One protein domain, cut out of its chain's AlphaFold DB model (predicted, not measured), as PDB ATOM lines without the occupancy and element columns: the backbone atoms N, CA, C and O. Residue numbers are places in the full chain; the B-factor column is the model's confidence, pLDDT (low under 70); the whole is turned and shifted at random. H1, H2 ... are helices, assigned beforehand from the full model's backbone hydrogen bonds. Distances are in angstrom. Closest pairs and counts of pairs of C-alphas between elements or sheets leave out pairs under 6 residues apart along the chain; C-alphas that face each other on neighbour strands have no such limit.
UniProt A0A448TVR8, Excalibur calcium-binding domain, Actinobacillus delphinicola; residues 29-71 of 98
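AT A GLANCE: This is residues 29 to 71 of the 98 residues of the protein "Excalibur calcium-binding domain" of Actinobacillus delphinicola (UniProt A0A448TVR8). This is a small rounded domain with little regular structure: one helix, H1, along one side, and a long loop, residues 43 to 58, that leaves its end and folds back to two very short helices, H2 and H3, near its beginning. Of the 43 residues printed, 17 are in the named helices, in the order H1, H2, H3; the class is all helix, with no named strand. It is compact, with a radius of gyration of the C-alphas of 9.2 A and spans of 23 by 20 by 19 A.

IN THESE COORDINATES: Find C-alpha 34 at (209.123, 208.457, 227.883); from there H1, residues 34 to 42, runs 12.3 A. H2 is residues 59 to 62, and H3, residues 66 to 69, ends at C-alpha 69 at (200.294, 214.099, 230.729).

HOW THE PARTS SIT: Look at Cys 34 in H1: H2 is close but not clearly touching, the closest C-alphas being those of Cys 34 and Cys 62, 5.0 A apart. H3 is likewise close but not clearly touching H1, with the C-alphas of Cys 34 and Phe 68 closest at 7.2 A. In H1 every O i to N i+4 pair is within hydrogen-bond range; H2 and H3 are too short for such a pair.

THE WHOLE: The C-alphas farthest apart, of Arg 48 and Ser 70, are 24.2 A apart. The printed part has no cut; the link from H1 to H2 is long, and residues 66 to 71 have pLDDT under 70.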
ATOM      1  N   SER A  29     215.273 199.533 229.098       89.81
ATOM      2  CA  SER A  29     216.688 199.927 229.102       89.81
ATOM      3  C   SER A  29     217.184 200.475 227.760       89.81
ATOM      4  O   SER A  29     218.273 201.034 227.707       89.81
ATOM      5  N   ARG A  30     216.428 200.278 226.673       90.06
ATOM      6  CA  ARG A  30     216.753 200.758 225.320       90.06
ATOM      7  C   ARG A  30     215.876 201.923 224.859       90.06
ATOM      8  O   ARG A  30     215.999 202.336 223.712       90.06
ATOM      9  N   MET A  31     214.993 202.414 225.723       89.12
ATOM     10  CA  MET A  31     214.187 203.602 225.464       89.12
ATOM     11  C   MET A  31     214.979 204.844 225.854       89.12
ATOM     12  O   MET A  31     215.544 204.902 226.947       89.12
ATOM     13  N   SER A  32     215.008 205.829 224.964       87.31
ATOM     14  CA  SER A  32     215.708 207.097 225.189       87.31
ATOM     15  C   SER A  32     214.827 208.153 225.860       87.31
ATOM     16  O   SER A  32     215.332 209.046 226.539       87.31
ATOM     17  N   SER A  33     213.504 208.038 225.709       88.56
ATOM     18  CA  SER A  33     212.526 208.973 226.265       88.56
ATOM     19  C   SER A  33     211.217 208.276 226.629       88.56
ATOM     20  O   SER A  33     210.859 207.242 226.062       88.56
ATOM     21  N   CYS A  34     210.476 208.883 227.554       89.81
ATOM     22  CA  CYS A  34     209.123 208.457 227.883       89.81
ATOM     23  C   CYS A  34     208.171 208.586 226.672       89.81
ATOM     24  O   CYS A  34     207.363 207.692 226.450       89.81
ATOM     25  N   GLU A  35     208.328 209.623 225.828       87.25
ATOM     26  CA  GLU A  35     207.610 209.764 224.540       87.25
ATOM     27  C   GLU A  35     207.781 208.533 223.644       87.25
ATOM     28  O   GLU A  35     206.812 208.024 223.082       87.25
ATOM     29  N   GLU A  36     209.012 208.033 223.538       88.69
ATOM     30  CA  GLU A  36     209.326 206.857 222.731       88.69
ATOM     31  C   GLU A  36     208.662 205.608 223.326       88.69
ATOM     32  O   GLU A  36     208.000 204.856 222.614       88.69
ATOM     33  N   ALA A  37     208.771 205.404 224.641       91.25
ATOM     34  CA  ALA A  37     208.161 204.257 225.313       91.25
ATOM     35  C   ALA A  37     206.639 204.216 225.115       91.25
ATOM     36  O   ALA A  37     206.071 203.159 224.830       91.25
ATOM     37  N   TYR A  38     205.997 205.378 225.190       88.69
ATOM     38  CA  TYR A  38     204.575 205.542 224.929       88.69
ATOM     39  C   TYR A  38     204.196 205.278 223.474       88.69
ATOM     40  O   TYR A  38     203.259 204.520 223.210       88.69
ATOM     41  N   TYR A  39     204.963 205.806 222.522       88.75
ATOM     42  CA  TYR A  39     204.784 205.478 221.110       88.75
ATOM     43  C   TYR A  39     204.844 203.961 220.878       88.75
ATOM     44  O   TYR A  39     203.973 203.389 220.224       88.75
ATOM     45  N   HIS A  40     205.823 203.278 221.470       91.06
ATOM     46  CA  HIS A  40     205.958 201.831 221.335       91.06
ATOM     47  C   HIS A  40     204.825 201.043 222.015       91.06
ATOM     48  O   HIS A  40     204.436 199.991 221.503       91.06
ATOM     49  N   LEU A  41     204.277 201.525 223.134       89.38
ATOM     50  CA  LEU A  41     203.135 200.889 223.796       89.38
ATOM     51  C   LEU A  41     201.850 201.025 222.963       89.38
ATOM     52  O   LEU A  41     201.163 200.030 222.742       89.38
ATOM     53  N   GLN A  42     201.537 202.234 222.489       85.81
ATOM     54  CA  GLN A  42     200.275 202.516 221.796       85.81
ATOM     55  C   GLN A  42     200.296 202.176 220.310       85.81
ATOM     56  O   GLN A  42     199.371 201.532 219.825       85.81
ATOM     57  N   ILE A  43     201.327 202.618 219.589       87.38
ATOM     58  CA  ILE A  43     201.395 202.477 218.130       87.38
ATOM     59  C   ILE A  43     201.932 201.103 217.750       87.38
ATOM     60  O   ILE A  43     201.427 200.459 216.838       87.38
ATOM     61  N   CYS A  44     202.953 200.635 218.468       90.44
ATOM     62  CA  CYS A  44     203.614 199.370 218.155       90.44
ATOM     63  C   CYS A  44     203.087 198.189 218.978       90.44
ATOM     64  O   CYS A  44     203.617 197.084 218.854       90.44
ATOM     65  N   HIS A  45     202.092 198.421 219.843       89.50
ATOM     66  CA  HIS A  45     201.472 197.416 220.712       89.50
ATOM     67  C   HIS A  45     202.474 196.604 221.552       89.50
ATOM     68  O   HIS A  45     202.238 195.437 221.877       89.50
ATOM     69  N   ASN A  46     203.604 197.210 221.937       90.19
ATOM     70  CA  ASN A  46     204.610 196.558 222.768       90.19
ATOM     71  C   ASN A  46     204.203 196.609 224.249       90.19
ATOM     72  O   ASN A  46     204.766 197.349 225.056       90.19
ATOM     73  N   THR A  47     203.228 195.776 224.610       88.75
ATOM     74  CA  THR A  47     202.691 195.657 225.976       88.75
ATOM     75  C   THR A  47     203.723 195.191 227.002       88.75
ATOM     76  O   THR A  47     203.506 195.334 228.197       88.75
ATOM     77  N   ARG A  48     204.887 194.685 226.573       90.19
ATOM     78  CA  ARG A  48     205.974 194.273 227.477       90.19
ATOM     79  C   ARG A  48     206.630 195.450 228.202       90.19
ATOM     80  O   ARG A  48     207.362 195.223 229.163       90.19
ATOM     81  N   LEU A  49     206.420 196.672 227.713       90.75
ATOM     82  CA  LEU A  49     206.928 197.899 228.326       90.75
ATOM     83  C   LEU A  49     206.099 198.330 229.546       90.75
ATOM     84  O   LEU A  49     206.637 199.004 230.417       90.75
ATOM     85  N   ASP A  50     204.833 197.913 229.607       91.50
ATOM     86  CA  ASP A  50     203.871 198.173 230.684       91.50
ATOM     87  C   ASP A  50     203.584 196.849 231.415       91.50
ATOM     88  O   ASP A  50     202.703 196.064 231.049       91.50
ATOM     89  N   ARG A  51     204.437 196.529 232.394       88.69
ATOM     90  CA  ARG A  51     204.450 195.207 233.038       88.69
ATOM     91  C   ARG A  51     203.254 195.009 233.972       88.69
ATOM     92  O   ARG A  51     202.776 193.879 234.103       88.69
ATOM     93  N   ASP A  52     202.810 196.067 234.632       88.25
ATOM     94  CA  ASP A  52     201.728 196.093 235.619       88.25
ATOM     95  C   ASP A  52     200.377 196.548 235.030       88.25
ATOM     96  O   ASP A  52     199.340 196.435 235.700       88.25
ATOM     97  N   LYS A  53     200.365 196.925 233.745       87.06
ATOM     98  CA  LYS A  53     199.172 197.237 232.944       87.06
ATOM     99  C   LYS A  53     198.418 198.443 233.486       87.06
ATOM    100  O   LYS A  53     197.182 198.444 233.549       87.06
ATOM    101  N   ASP A  54     199.155 199.439 233.948       84.88
ATOM    102  CA  ASP A  54     198.610 200.703 234.434       84.88
ATOM    103  C   ASP A  54     198.577 201.784 233.338       84.88
ATOM    104  O   ASP A  54     198.115 202.903 233.580       84.88
ATOM    105  N   GLY A  55     199.013 201.433 232.123       85.94
ATOM    106  CA  GLY A  55     199.105 202.324 230.978       85.94
ATOM    107  C   GLY A  55     200.308 203.263 231.026       85.94
ATOM    108  O   GLY A  55     200.309 204.245 230.282       85.94
ATOM    109  N   ILE A  56     201.307 203.016 231.875       89.38
ATOM    110  CA  ILE A  56     202.558 203.773 231.964       89.38
ATOM    111  C   ILE A  56     203.720 202.839 231.582       89.38
ATOM    112  O   ILE A  56     204.201 202.048 232.389       89.38
ATOM    113  N   PRO A  57     204.244 202.921 230.344       91.12
ATOM    114  CA  PRO A  57     205.369 202.097 229.950       91.12
ATOM    115  C   PRO A  57     206.643 202.595 230.626       91.12
ATOM    116  O   PRO A  57     206.914 203.793 230.676       91.12
ATOM    117  N   CYS A  58     207.493 201.671 231.062       92.44
ATOM    118  CA  CYS A  58     208.835 201.984 231.539       92.44
ATOM    119  C   CYS A  58     208.874 203.069 232.631       92.44
ATOM    120  O   CYS A  58     209.576 204.075 232.500       92.44
ATOM    121  N   GLU A  59     208.185 202.831 233.747       89.62
ATOM    122  CA  GLU A  59     208.082 203.728 234.914       89.62
ATOM    123  C   GLU A  59     209.429 204.301 235.394       89.62
ATOM    124  O   GLU A  59     209.504 205.411 235.907       89.62
ATOM    125  N   LYS A  60     210.549 203.602 235.167       88.69
ATOM    126  CA  LYS A  60     211.887 204.127 235.485       88.69
ATOM    127  C   LYS A  60     212.223 205.432 234.745       88.69
ATOM    128  O   LYS A  60     212.905 206.283 235.311       88.69
ATOM    129  N   ILE A  61     211.785 205.580 233.492       88.19
ATOM    130  CA  ILE A  61     211.992 206.797 232.686       88.19
ATOM    131  C   ILE A  61     210.748 207.695 232.663       88.19
ATOM    132  O   ILE A  61     210.875 208.909 232.524       88.19
ATOM    133  N   CYS A  62     209.556 207.115 232.829       87.75
ATOM    134  CA  CYS A  62     208.285 207.844 232.825       87.75
ATOM    135  C   CYS A  62     207.841 208.343 234.212       87.75
ATOM    136  O   CYS A  62     206.971 209.215 234.311       87.75
ATOM    137  N   GLY A  63     208.441 207.834 235.289       85.94
ATOM    138  CA  GLY A  63     207.932 207.988 236.648       85.94
ATOM    139  C   GLY A  63     206.510 207.439 236.740       85.94
ATOM    140  O   GLY A  63     206.202 206.395 236.184       85.94
ATOM    141  N   ASN A  64     205.618 208.217 237.348       81.94
ATOM    142  CA  ASN A  64     204.219 207.838 237.559       81.94
ATOM    143  C   ASN A  64     203.301 208.407 236.453       81.94
ATOM    144  O   ASN A  64     202.200 208.871 236.749       81.94
ATOM    145  N   GLY A  65     203.795 208.560 235.217       72.50
ATOM    146  CA  GLY A  65     203.039 209.106 234.072       72.50
ATOM    147  C   GLY A  65     202.711 210.612 234.134       72.50
ATOM    148  O   GLY A  65     202.383 211.229 233.121       72.50
ATOM    149  N   LYS A  66     202.872 211.259 235.298       67.81
ATOM    150  CA  LYS A  66     202.473 212.663 235.533       67.81
ATOM    151  C   LYS A  66     203.193 213.665 234.632       67.81
ATOM    152  O   LYS A  66     202.604 214.646 234.201       67.81
ATOM    153  N   ARG A  67     204.470 213.409 234.328       63.53
ATOM    154  CA  ARG A  67     205.302 214.302 233.499       63.53
ATOM    155  C   ARG A  67     204.932 214.236 232.019       63.53
ATOM    156  O   ARG A  67     205.192 215.185 231.289       63.53
ATOM    157  N   PHE A  68     204.334 213.126 231.596       66.94
ATOM    158  CA  PHE A  68     203.917 212.909 230.219       66.94
ATOM    159  C   PHE A  68     202.583 213.607 229.923       66.94
ATOM    160  O   PHE A  68     202.478 214.363 228.959       66.94
ATOM    161  N   ALA A  69     201.606 213.454 230.826       64.25
ATOM    162  CA  ALA A  69     200.294 214.099 230.729       64.25
ATOM    163  C   ALA A  69     200.368 215.638 230.725       64.25
ATOM    164  O   ALA A  69     199.580 216.296 230.054       64.25
ATOM    165  N   SER A  70     201.334 216.232 231.435       58.94
ATOM    166  CA  SER A  70     201.538 217.689 231.427       58.94
ATOM    167  C   SER A  70     202.121 218.228 230.115       58.94
ATOM    168  O   SER A  70     202.015 219.424 229.858       58.94
ATOM    169  N   LYS A  71     202.765 217.377 229.306       59.81
ATOM    170  CA  LYS A  71     203.466 217.772 228.073       59.81
ATOM    171  C   LYS A  71     202.626 217.534 226.816       59.81
ATOM    172  O   LYS A  71     202.757 218.271 225.844       59.81
TER     173      LYS A  71